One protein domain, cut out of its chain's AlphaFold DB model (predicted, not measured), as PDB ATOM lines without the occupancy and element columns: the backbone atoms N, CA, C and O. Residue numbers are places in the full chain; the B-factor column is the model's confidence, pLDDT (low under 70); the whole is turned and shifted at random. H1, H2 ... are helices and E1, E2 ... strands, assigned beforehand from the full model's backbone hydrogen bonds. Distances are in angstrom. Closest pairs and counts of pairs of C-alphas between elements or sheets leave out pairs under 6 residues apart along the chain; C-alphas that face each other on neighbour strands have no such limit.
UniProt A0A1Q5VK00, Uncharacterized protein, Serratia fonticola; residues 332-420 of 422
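AT A GLANCE: This is residues 332 to 420 of the 422 residues of an uncharacterized protein of Serratia fonticola (UniProt A0A1Q5VK00). With little regular structure, the chain is wound in loose stacked turns, mostly of loop, with short helices H1, H2 and H3 set into successive turns and a small two-stranded hairpin, E1 and E2, at one end. The 89 printed residues run E1, E2, H1, H2, H3; the class is mixed, with only 21 residues in named elements. The whole is compact, radius of gyration of the C-alphas 11.9 A, spanning 33 by 28 by 21 A.

HOW THE PARTS SIT: E1, residues 333 to 335, and E2, residues 338 to 340, form an antiparallel hairpin at 179 degrees; N 334 and O 339 are 2.8 A apart, within hydrogen-bond range. H1, residues 354 to 357, and H2, residues 383 to 389, only just touch, with 3 pairs of C-alphas within 8 A; the closest, Leu 354 and Phe 386, are 7.2 A apart. H3, residues 417 to 420, touches no helix. Every O i to N i+4 pair in H2 is within range; H1 and H3 are too short for one.

IN THESE COORDINATES: E1 begins at C-alpha 333 (51.466, -38.687, 1.803). H2 measures 10.0 A. H3 ends at C-alpha 420 (40.850, -46.854, -3.668).

THE WHOLE: The C-alphas of Pro 337 and Ala 361 are farthest apart, 35.1 A. The links E2 to H1, H1 to H2 and H2 to H3 are long. The printed part has no cut, and no printed residue is under 70.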
ATOM      1  N   TYR A 332      52.558 -37.580  -2.789       94.31
ATOM      2  CA  TYR A 332      53.156 -37.614  -1.460       94.31
ATOM      3  C   TYR A 332      52.058 -37.761  -0.410       94.31
ATOM      4  O   TYR A 332      50.969 -37.201  -0.555       94.31
ATOM      5  N   ARG A 333      52.354 -38.506   0.655       92.88
ATOM      6  CA  ARG A 333      51.466 -38.687   1.803       92.88
ATOM      7  C   ARG A 333      52.135 -38.138   3.053       92.88
ATOM      8  O   ARG A 333      53.125 -38.697   3.515       92.88
ATOM      9  N   ASN A 334      51.537 -37.117   3.656       88.25
ATOM     10  CA  ASN A 334      51.833 -36.750   5.034       88.25
ATOM     11  C   ASN A 334      50.923 -37.558   5.969       88.25
ATOM     12  O   ASN A 334      49.721 -37.644   5.734       88.25
ATOM     13  N   ALA A 335      51.481 -38.167   7.015       85.88
ATOM     14  CA  ALA A 335      50.707 -38.931   7.993       85.88
ATOM     15  C   ALA A 335      50.093 -38.045   9.089       85.88
ATOM     16  O   ALA A 335      49.156 -38.472   9.762       85.88
ATOM     17  N   SER A 336      50.623 -36.839   9.317       84.88
ATOM     18  CA  SER A 336      50.185 -35.956  10.403       84.88
ATOM     19  C   SER A 336      50.421 -34.475  10.053       84.88
ATOM     20  O   SER A 336      51.563 -34.017  10.091       84.88
ATOM     21  N   PRO A 337      49.364 -33.704   9.724       86.25
ATOM     22  CA  PRO A 337      48.000 -34.169   9.436       86.25
ATOM     23  C   PRO A 337      47.965 -35.116   8.224       86.25
ATOM     24  O   PRO A 337      48.847 -35.056   7.366       86.25
ATOM     25  N   LEU A 338      46.951 -35.989   8.155       86.75
ATOM     26  CA  LEU A 338      46.760 -36.873   7.003       86.75
ATOM     27  C   LEU A 338      46.442 -36.031   5.761       86.75
ATOM     28  O   LEU A 338      45.337 -35.510   5.630       86.75
ATOM     29  N   ILE A 339      47.419 -35.891   4.867       90.06
ATOM     30  CA  ILE A 339      47.300 -35.121   3.625       90.06
ATOM     31  C   ILE A 339      47.877 -35.943   2.481       90.06
ATOM     32  O   ILE A 339      48.970 -36.498   2.592       90.06
ATOM     33  N   TYR A 340      47.152 -35.958   1.369       92.25
ATOM     34  CA  TYR A 340      47.632 -36.461   0.092       92.25
ATOM     35  C   TYR A 340      47.870 -35.300  -0.871       92.25
ATOM     36  O   TYR A 340      47.022 -34.419  -1.018       92.25
ATOM     37  N   SER A 341      49.018 -35.333  -1.541       94.06
ATOM     38  CA  SER A 341      49.464 -34.326  -2.505       94.06
ATOM     39  C   SER A 341      49.721 -34.988  -3.859       94.06
ATOM     40  O   SER A 341      50.856 -35.073  -4.316       94.06
ATOM     41  N   GLY A 342      48.677 -35.540  -4.473       97.94
ATOM     42  CA  GLY A 342      48.776 -36.210  -5.770       97.94
ATOM     43  C   GLY A 342      48.759 -35.260  -6.961       97.94
ATOM     44  O   GLY A 342      48.141 -34.201  -6.880       97.94
ATOM     45  N   LEU A 343      49.391 -35.669  -8.063       98.69
ATOM     46  CA  LEU A 343      49.483 -34.957  -9.343       98.69
ATOM     47  C   LEU A 343      48.174 -34.272  -9.762       98.69
ATOM     48  O   LEU A 343      48.191 -33.080 -10.050       98.69
ATOM     49  N   PHE A 344      47.067 -35.016  -9.741       98.75
ATOM     50  CA  PHE A 344      45.719 -34.576 -10.111       98.75
ATOM     51  C   PHE A 344      44.734 -34.608  -8.937       98.75
ATOM     52  O   PHE A 344      43.527 -34.508  -9.144       98.75
ATOM     53  N   SER A 345      45.205 -34.749  -7.693       98.12
ATOM     54  CA  SER A 345      44.319 -34.790  -6.522       98.12
ATOM     55  C   SER A 345      43.346 -33.601  -6.549       98.12
ATOM     56  O   SER A 345      43.790 -32.470  -6.653       98.12
ATOM     57  N   GLY A 346      42.038 -33.834  -6.451       97.94
ATOM     58  CA  GLY A 346      41.005 -32.790  -6.472       97.94
ATOM     59  C   GLY A 346      40.546 -32.322  -7.864       97.94
ATOM     60  O   GLY A 346      39.673 -31.455  -7.944       97.94
ATOM     61  N   CYS A 347      41.064 -32.892  -8.960       98.56
ATOM     62  CA  CYS A 347      40.629 -32.577 -10.329       98.56
ATOM     63  C   CYS A 347      39.312 -33.289 -10.687       98.56
ATOM     64  O   CYS A 347      39.279 -34.220 -11.489       98.56
ATOM     65  N   ALA A 348      38.201 -32.868 -10.080       97.19
ATOM     66  CA  ALA A 348      36.907 -33.545 -10.226       97.19
ATOM     67  C   ALA A 348      36.325 -33.518 -11.656       97.19
ATOM     68  O   ALA A 348      35.502 -34.371 -11.989       97.19
ATOM     69  N   SER A 349      36.744 -32.561 -12.492       98.31
ATOM     70  CA  SER A 349      36.276 -32.424 -13.880       98.31
ATOM     71  C   SER A 349      37.113 -33.204 -14.895       98.31
ATOM     72  O   SER A 349      36.715 -33.253 -16.056       98.31
ATOM     73  N   LEU A 350      38.226 -33.816 -14.472       98.50
ATOM     74  CA  LEU A 350      39.186 -34.454 -15.368       98.50
ATOM     75  C   LEU A 350      38.570 -35.706 -15.996       98.50
ATOM     76  O   LEU A 350      38.412 -36.731 -15.332       98.50
ATOM     77  N   GLU A 351      38.230 -35.604 -17.279       97.88
ATOM     78  CA  GLU A 351      37.544 -36.629 -18.059       97.88
ATOM     79  C   GLU A 351      38.466 -37.094 -19.185       97.88
ATOM     80  O   GLU A 351      38.510 -36.556 -20.291       97.88
ATOM     81  N   VAL A 352      39.279 -38.091 -18.858       97.31
ATOM     82  CA  VAL A 352      40.285 -38.657 -19.752       97.31
ATOM     83  C   VAL A 352      40.516 -40.112 -19.373       97.31
ATOM     84  O   VAL A 352      40.337 -40.500 -18.216       97.31
ATOM     85  N   ASP A 353      40.871 -40.926 -20.358       98.00
ATOM     86  CA  ASP A 353      41.280 -42.304 -20.123       98.00
ATOM     87  C   ASP A 353      42.704 -42.327 -19.541       98.00
ATOM     88  O   ASP A 353      43.604 -41.637 -20.033       98.00
ATOM     89  N   LEU A 354      42.923 -43.114 -18.486       96.19
ATOM     90  CA  LEU A 354      44.240 -43.310 -17.879       96.19
ATOM     91  C   LEU A 354      45.333 -43.690 -18.890       96.19
ATOM     92  O   LEU A 354      46.449 -43.182 -18.776       96.19
ATOM     93  N   ASP A 355      45.027 -44.531 -19.883       96.44
ATOM     94  CA  ASP A 355      45.982 -44.972 -20.909       96.44
ATOM     95  C   ASP A 355      46.324 -43.872 -21.923       96.44
ATOM     96  O   ASP A 355      47.312 -43.984 -22.650       96.44
ATOM     97  N   VAL A 356      45.541 -42.788 -21.970       97.31
ATOM     98  CA  VAL A 356      45.929 -41.584 -22.711       97.31
ATOM     99  C   VAL A 356      47.046 -40.876 -21.955       97.31
ATOM    100  O   VAL A 356      48.107 -40.659 -22.531       97.31
ATOM    101  N   ILE A 357      46.857 -40.563 -20.667       96.69
ATOM    102  CA  ILE A 357      47.885 -39.864 -19.874       96.69
ATOM    103  C   ILE A 357      49.160 -40.717 -19.768       96.69
ATOM    104  O   ILE A 357      50.264 -40.200 -19.941       96.69
ATOM    105  N   PHE A 358      48.996 -42.014 -19.484       97.12
ATOM    106  CA  PHE A 358      50.073 -42.970 -19.241       97.12
ATOM    107  C   PHE A 358      50.179 -43.974 -20.390       97.12
ATOM    108  O   PHE A 358      49.814 -45.141 -20.252       97.12
ATOM    109  N   ASP A 359      50.683 -43.524 -21.534       97.06
ATOM    110  CA  ASP A 359      50.690 -44.275 -22.793       97.06
ATOM    111  C   ASP A 359      51.814 -45.322 -22.928       97.06
ATOM    112  O   ASP A 359      51.823 -46.101 -23.883       97.06
ATOM    113  N   GLN A 360      52.739 -45.397 -21.970       97.00
ATOM    114  CA  GLN A 360      53.802 -46.404 -21.972       97.00
ATOM    115  C   GLN A 360      53.330 -47.750 -21.407       97.00
ATOM    116  O   GLN A 360      52.392 -47.840 -20.609       97.00
ATOM    117  N   ALA A 361      54.013 -48.824 -21.811       96.88
ATOM    118  CA  ALA A 361      53.753 -50.169 -21.299       96.88
ATOM    119  C   ALA A 361      54.076 -50.290 -19.800       96.88
ATOM    120  O   ALA A 361      53.373 -50.989 -19.075       96.88
ATOM    121  N   THR A 362      55.126 -49.610 -19.334       97.38
ATOM    122  CA  THR A 362      55.518 -49.537 -17.922       97.38
ATOM    123  C   THR A 362      56.146 -48.182 -17.603       97.38
ATOM    124  O   THR A 362      56.706 -47.530 -18.480       97.38
ATOM    125  N   TYR A 363      56.089 -47.784 -16.330       97.62
ATOM    126  CA  TYR A 363      56.736 -46.588 -15.785       97.62
ATOM    127  C   TYR A 363      57.704 -47.001 -14.665       97.62
ATOM    128  O   TYR A 363      57.395 -46.826 -13.486       97.62
ATOM    129  N   PRO A 364      58.872 -47.584 -14.992       97.31
ATOM    130  CA  PRO A 364      59.733 -48.275 -14.023       97.31
ATOM    131  C   PRO A 364      60.389 -47.352 -12.984       97.31
ATOM    132  O   PRO A 364      60.833 -47.818 -11.937       97.31
ATOM    133  N   LEU A 365      60.469 -46.047 -13.266       98.00
ATOM    134  CA  LEU A 365      61.081 -45.063 -12.371       98.00
ATOM    135  C   LEU A 365      60.124 -44.538 -11.297       98.00
ATOM    136  O   LEU A 365      60.604 -43.970 -10.314       98.00
ATOM    137  N   LEU A 366      58.808 -44.740 -11.445       98.00
ATOM    138  CA  LEU A 366      57.819 -44.319 -10.455       98.00
ATOM    139  C   LEU A 366      58.048 -45.041  -9.125       98.00
ATOM    140  O   LEU A 366      58.026 -46.267  -9.054       98.00
ATOM    141  N   LYS A 367      58.249 -44.254  -8.067       97.56
ATOM    142  CA  LYS A 367      58.484 -44.708  -6.689       97.56
ATOM    143  C   LYS A 367      57.382 -44.278  -5.730       97.56
ATOM    144  O   LYS A 367      57.225 -44.909  -4.693       97.56
ATOM    145  N   THR A 368      56.669 -43.191  -6.027       97.81
ATOM    146  CA  THR A 368      55.631 -42.652  -5.140       97.81
ATOM    147  C   THR A 368      54.500 -41.986  -5.921       97.81
ATOM    148  O   THR A 368      54.713 -41.043  -6.687       97.81
ATOM    149  N   ILE A 369      53.285 -42.488  -5.715       98.25
ATOM    150  CA  ILE A 369      52.022 -42.020  -6.287       98.25
ATOM    151  C   ILE A 369      50.859 -41.833  -5.271       98.25
ATOM    152  O   ILE A 369      49.709 -41.814  -5.719       98.25
ATOM    153  N   PRO A 370      51.044 -41.696  -3.933       97.94
ATOM    154  CA  PRO A 370      49.903 -41.558  -3.029       97.94
ATOM    155  C   PRO A 370      48.963 -40.415  -3.403       97.94
ATOM    156  O   PRO A 370      49.388 -39.274  -3.595       97.94
ATOM    157  N   GLY A 371      47.675 -40.743  -3.485       97.81
ATOM    158  CA  GLY A 371      46.616 -39.811  -3.856       97.81
ATOM    159  C   GLY A 371      46.738 -39.192  -5.248       97.81
ATOM    160  O   GLY A 371      46.085 -38.178  -5.479       97.81
ATOM    161  N   ALA A 372      47.549 -39.751  -6.160       98.25
ATOM    162  CA  ALA A 372      47.814 -39.198  -7.493       98.25
ATOM    163  C   ALA A 372      46.561 -38.710  -8.240       98.25
ATOM    164  O   ALA A 372      46.612 -37.648  -8.855       98.25
ATOM    165  N   PHE A 373      45.449 -39.437  -8.128       98.38
ATOM    166  CA  PHE A 373      44.156 -39.115  -8.736       98.38
ATOM    167  C   PHE A 373      43.038 -38.990  -7.692       98.38
ATOM    168  O   PHE A 373      41.860 -39.127  -8.015       98.38
ATOM    169  N   LEU A 374      43.377 -38.742  -6.423       98.12
ATOM    170  CA  LEU A 374      42.407 -38.640  -5.331       98.12
ATOM    171  C   LEU A 374      41.275 -37.666  -5.704       98.12
ATOM    172  O   LEU A 374      41.520 -36.485  -5.922       98.12
ATOM    173  N   GLY A 375      40.036 -38.147  -5.771       97.56
ATOM    174  CA  GLY A 375      38.858 -37.343  -6.107       97.56
ATOM    175  C   GLY A 375      38.640 -37.053  -7.600       97.56
ATOM    176  O   GLY A 375      37.765 -36.250  -7.919       97.56
ATOM    177  N   CYS A 376      39.374 -37.691  -8.518       98.38
ATOM    178  CA  CYS A 376      39.141 -37.581  -9.967       98.38
ATOM    179  C   CYS A 376      37.933 -38.432 -10.400       98.38
ATOM    180  O   CYS A 376      38.079 -39.505 -10.980       98.38
ATOM    181  N   ALA A 377      36.719 -37.971 -10.090       97.81
ATOM    182  CA  ALA A 377      35.493 -38.761 -10.247       97.81
ATOM    183  C   ALA A 377      35.143 -39.142 -11.697       97.81
ATOM    184  O   ALA A 377      34.428 -40.123 -11.896       97.81
ATOM    185  N   LYS A 378      35.636 -38.388 -12.687       98.38
ATOM    186  CA  LYS A 378      35.388 -38.594 -14.124       98.38
ATOM    187  C   LYS A 378      36.520 -39.314 -14.867       98.38
ATOM    188  O   LYS A 378      36.444 -39.482 -16.081       98.38
ATOM    189  N   LEU A 379      37.563 -39.739 -14.159       98.19
ATOM    190  CA  LEU A 379      38.682 -40.459 -14.755       98.19
ATOM    191  C   LEU A 379      38.216 -41.835 -15.257       98.19
ATOM    192  O   LEU A 379      37.635 -42.604 -14.490       98.19
ATOM    193  N   THR A 380      38.478 -42.138 -16.529       98.31
ATOM    194  CA  THR A 380      38.050 -43.384 -17.191       98.31
ATOM    195  C   THR A 380      39.242 -44.309 -17.474       98.31
ATOM    196  O   THR A 380      40.387 -43.986 -17.147       98.31
ATOM    197  N   GLY A 381      38.978 -45.484 -18.048       97.69
ATOM    198  CA  GLY A 381      39.973 -46.536 -18.275       97.69
ATOM    199  C   GLY A 381      39.993 -47.581 -17.154       97.69
ATOM    200  O   GLY A 381      39.066 -47.662 -16.342       97.69
ATOM    201  N   SER A 382      41.053 -48.394 -17.112       98.25
ATOM    202  CA  SER A 382      41.228 -49.468 -16.122       98.25
ATOM    203  C   SER A 382      42.316 -49.127 -15.103       98.25
ATOM    204  O   SER A 382      43.491 -48.950 -15.434       98.25
ATOM    205  N   GLY A 383      41.940 -49.118 -13.825       98.12
ATOM    206  CA  GLY A 383      42.883 -48.971 -12.725       98.12
ATOM    207  C   GLY A 383      43.834 -50.167 -12.613       98.12
ATOM    208  O   GLY A 383      45.012 -49.973 -12.322       98.12
ATOM    209  N   ARG A 384      43.384 -51.400 -12.900       97.94
ATOM    210  CA  ARG A 384      44.277 -52.578 -12.919       97.94
ATOM    211  C   ARG A 384      45.289 -52.525 -14.058       97.94
ATOM    212  O   ARG A 384      46.433 -52.920 -13.841       97.94
ATOM    213  N   ALA A 385      44.900 -52.012 -15.227       98.00
ATOM    214  CA  ALA A 385      45.834 -51.773 -16.324       98.00
ATOM    215  C   ALA A 385      46.925 -50.783 -15.897       98.00
ATOM    216  O   ALA A 385      48.105 -51.069 -16.080       98.00
ATOM    217  N   PHE A 386      46.561 -49.685 -15.222       98.19
ATOM    218  CA  PHE A 386      47.549 -48.767 -14.655       98.19
ATOM    219  C   PHE A 386      48.442 -49.440 -13.599       98.19
ATOM    220  O   PHE A 386      49.658 -49.292 -13.662       98.19
ATOM    221  N   ILE A 387      47.881 -50.218 -12.664       97.94
ATOM    222  CA  ILE A 387      48.662 -50.963 -11.654       97.94
ATOM    223  C   ILE A 387      49.705 -51.869 -12.330       97.94
ATOM    224  O   ILE A 387      50.851 -51.925 -11.882       97.94
ATOM    225  N   ALA A 388      49.350 -52.526 -13.440       97.94
ATOM    226  CA  ALA A 388      50.273 -53.363 -14.207       97.94
ATOM    227  C   ALA A 388      51.432 -52.576 -14.852       97.94
ATOM    228  O   ALA A 388      52.490 -53.155 -15.093       97.94
ATOM    229  N   LYS A 389      51.277 -51.262 -15.080       98.19
ATOM    230  CA  LYS A 389      52.355 -50.382 -15.568       98.19
ATOM    231  C   LYS A 389      53.374 -50.024 -14.481       98.19
ATOM    232  O   LYS A 389      54.469 -49.574 -14.815       98.19
ATOM    233  N   VAL A 390      53.042 -50.207 -13.199       97.81
ATOM    234  CA  VAL A 390      53.880 -49.832 -12.042       97.81
ATOM    235  C   VAL A 390      54.119 -51.004 -11.069       97.81
ATOM    236  O   VAL A 390      53.918 -50.861  -9.859       97.81
ATOM    237  N   PRO A 391      54.586 -52.175 -11.549       97.06
ATOM    238  CA  PRO A 391      54.725 -53.386 -10.729       97.06
ATOM    239  C   PRO A 391      55.722 -53.239  -9.567       97.06
ATOM    240  O   PRO A 391      55.679 -54.004  -8.606       97.06
ATOM    241  N   GLN A 392      56.619 -52.253  -9.631       96.62
ATOM    242  CA  GLN A 392      57.586 -51.948  -8.581       96.62
ATOM    243  C   GLN A 392      56.977 -51.273  -7.337       96.62
ATOM    244  O   GLN A 392      57.660 -51.152  -6.322       96.62
ATOM    245  N   LEU A 393      55.720 -50.815  -7.384       96.38
ATOM    246  CA  LEU A 393      55.049 -50.170  -6.252       96.38
ATOM    247  C   LEU A 393      54.393 -51.213  -5.337       96.38
ATOM    248  O   LEU A 393      53.195 -51.468  -5.411       96.38
ATOM    249  N   PHE A 394      55.186 -51.824  -4.456       91.31
ATOM    250  CA  PHE A 394      54.718 -52.866  -3.525       91.31
ATOM    251  C   PHE A 394      54.516 -52.373  -2.084       91.31
ATOM    252  O   PHE A 394      53.837 -53.023  -1.295       91.31
ATOM    253  N   ASN A 395      55.099 -51.230  -1.711       92.94
ATOM    254  CA  ASN A 395      54.911 -50.643  -0.385       92.94
ATOM    255  C   ASN A 395      53.607 -49.833  -0.367       92.94
ATOM    256  O   ASN A 395      53.496 -48.877  -1.128       92.94
ATOM    257  N   GLU A 396      52.656 -50.141   0.518       93.19
ATOM    258  CA  GLU A 396      51.368 -49.430   0.594       93.19
ATOM    259  C   GLU A 396      51.527 -47.905   0.637       93.19
ATOM    260  O   GLU A 396      50.835 -47.178  -0.074       93.19
ATOM    261  N   THR A 397      52.506 -47.405   1.394       92.31
ATOM    262  CA  THR A 397      52.781 -45.962   1.500       92.31
ATOM    263  C   THR A 397      53.192 -45.304   0.182       92.31
ATOM    264  O   THR A 397      53.093 -44.087   0.084       92.31
ATOM    265  N   SER A 398      53.603 -46.083  -0.825       95.00
ATOM    266  CA  SER A 398      53.982 -45.604  -2.158       95.00
ATOM    267  C   SER A 398      52.809 -45.443  -3.127       95.00
ATOM    268  O   SER A 398      52.972 -44.759  -4.131       95.00
ATOM    269  N   TYR A 399      51.633 -46.017  -2.849       96.44
ATOM    270  CA  TYR A 399      50.473 -45.954  -3.756       96.44
ATOM    271  C   TYR A 399      49.135 -45.657  -3.068       96.44
ATOM    272  O   TYR A 399      48.101 -45.561  -3.732       96.44
ATOM    273  N   ARG A 400      49.127 -45.520  -1.738       96.81
ATOM    274  CA  ARG A 400      47.899 -45.394  -0.950       96.81
ATOM    275  C   ARG A 400      46.970 -44.310  -1.489       96.81
ATOM    276  O   ARG A 400      47.401 -43.188  -1.760       96.81
ATOM    277  N   ALA A 401      45.693 -44.655  -1.606       97.25
ATOM    278  CA  ALA A 401      44.624 -43.776  -2.063       97.25
ATOM    279  C   ALA A 401      44.803 -43.198  -3.481       97.25
ATOM    280  O   ALA A 401      44.100 -42.247  -3.819       97.25
ATOM    281  N   ALA A 402      45.707 -43.742  -4.313       98.06
ATOM    282  CA  ALA A 402      45.975 -43.229  -5.661       98.06
ATOM    283  C   ALA A 402      44.703 -43.037  -6.500       98.06
ATOM    284  O   ALA A 402      44.595 -42.027  -7.187       98.06
ATOM    285  N   PHE A 403      43.730 -43.944  -6.381       98.44
ATOM    286  CA  PHE A 403      42.445 -43.910  -7.083       98.44
ATOM    287  C   PHE A 403      41.249 -43.622  -6.174       98.44
ATOM    288  O   PHE A 403      40.109 -43.823  -6.580       98.44
ATOM    289  N   SER A 404      41.453 -43.181  -4.932       98.00
ATOM    290  CA  SER A 404      40.330 -42.945  -4.020       98.00
ATOM    291  C   SER A 404      39.355 -41.919  -4.608       98.00
ATOM    292  O   SER A 404      39.740 -40.793  -4.906       98.00
ATOM    293  N   GLY A 405      38.089 -42.307  -4.790       97.62
ATOM    294  CA  GLY A 405      37.060 -41.465  -5.413       97.62
ATOM    295  C   GLY A 405      37.030 -41.472  -6.951       97.62
ATOM    296  O   GLY A 405      36.225 -40.741  -7.521       97.62
ATOM    297  N   CYS A 406      37.840 -42.292  -7.630       98.31
ATOM    298  CA  CYS A 406      37.833 -42.454  -9.095       98.31
ATOM    299  C   CYS A 406      36.736 -43.425  -9.568       98.31
ATOM    300  O   CYS A 406      37.013 -44.478 -10.139       98.31
ATOM    301  N   VAL A 407      35.476 -43.096  -9.286       97.56
ATOM    302  CA  VAL A 407      34.333 -44.012  -9.474       97.56
ATOM    303  C   VAL A 407      34.000 -44.341 -10.935       97.56
ATOM    304  O   VAL A 407      33.286 -45.311 -11.170       97.56
ATOM    305  N   ALA A 408      34.501 -43.564 -11.902       98.31
ATOM    306  CA  ALA A 408      34.294 -43.793 -13.335       98.31
ATOM    307  C   ALA A 408      35.281 -44.797 -13.970       98.31
ATOM    308  O   ALA A 408      35.127 -45.135 -15.145       98.31
ATOM    309  N   LEU A 409      36.260 -45.314 -13.215       98.56
ATOM    310  CA  LEU A 409      37.118 -46.401 -13.694       98.56
ATOM    311  C   LEU A 409      36.291 -47.671 -13.907       98.56
ATOM    312  O   LEU A 409      35.510 -48.068 -13.038       98.56
ATOM    313  N   SER A 410      36.511 -48.354 -15.033       98.25
ATOM    314  CA  SER A 410      35.710 -49.518 -15.438       98.25
ATOM    315  C   SER A 410      35.783 -50.682 -14.445       98.25
ATOM    316  O   SER A 410      34.883 -51.511 -14.392       98.25
ATOM    317  N   ASP A 411      36.861 -50.752 -13.666       98.19
ATOM    318  CA  ASP A 411      37.155 -51.793 -12.684       98.19
ATOM    319  C   ASP A 411      37.325 -51.242 -11.256       98.19
ATOM    320  O   ASP A 411      37.924 -51.903 -10.407       98.19
ATOM    321  N   TYR A 412      36.777 -50.053 -10.958       98.19
ATOM    322  CA  TYR A 412      36.956 -49.368  -9.668       98.19
ATOM    323  C   TYR A 412      36.670 -50.258  -8.446       98.19
ATOM    324  O   TYR A 412      37.452 -50.299  -7.493       98.19
ATOM    325  N   ASN A 413      35.559 -50.998  -8.472       97.12
ATOM    326  CA  ASN A 413      35.139 -51.861  -7.361       97.12
ATOM    327  C   ASN A 413      36.008 -53.121  -7.207       97.12
ATOM    328  O   ASN A 413      35.990 -53.747  -6.147       97.12
ATOM    329  N   GLU A 414      36.780 -53.467  -8.236       97.50
ATOM    330  CA  GLU A 414      37.692 -54.613  -8.266       97.50
ATOM    331  C   GLU A 414      39.128 -54.221  -7.871       97.50
ATOM    332  O   GLU A 414      39.989 -55.090  -7.726       97.50
ATOM    333  N   LEU A 415      39.404 -52.924  -7.663       97.75
ATOM    334  CA  LEU A 415      40.711 -52.457  -7.210       97.75
ATOM    335  C   LEU A 415      40.983 -52.872  -5.750       97.75
ATOM    336  O   LEU A 415      40.075 -52.805  -4.904       97.75
ATOM    337  N   PRO A 416      42.241 -53.217  -5.403       96.88
ATOM    338  CA  PRO A 416      42.614 -53.491  -4.020       96.88
ATOM    339  C   PRO A 416      42.311 -52.290  -3.115       96.88
ATOM    340  O   PRO A 416      42.542 -51.143  -3.498       96.88
ATOM    341  N   ALA A 417      41.830 -52.546  -1.894       96.31
ATOM    342  CA  ALA A 417      41.312 -51.504  -1.000       96.31
ATOM    343  C   ALA A 417      42.281 -50.321  -0.823       96.31
ATOM    344  O   ALA A 417      41.895 -49.179  -1.052       96.31
ATOM    345  N   ALA A 418      43.561 -50.591  -0.545       95.62
ATOM    346  CA  ALA A 418      44.575 -49.556  -0.334       95.62
ATOM    347  C   ALA A 418      44.781 -48.594  -1.525       95.62
ATOM    348  O   ALA A 418      45.222 -47.466  -1.319       95.62
ATOM    349  N   TRP A 419      44.441 -48.996  -2.755       97.19
ATOM    350  CA  TRP A 419      44.495 -48.119  -3.932       97.19
ATOM    351  C   TRP A 419      43.296 -47.167  -4.013       97.19
ATOM    352  O   TRP A 419      43.437 -46.052  -4.510       97.19
ATOM    353  N   ARG A 420      42.124 -47.579  -3.513       95.31
ATOM    354  CA  ARG A 420      40.850 -46.854  -3.668       95.31
ATOM    355  C   ARG A 420      40.285 -46.256  -2.376       95.31
ATOM    356  O   ARG A 420      39.203 -45.677  -2.414       95.31
TER     357      ARG A 420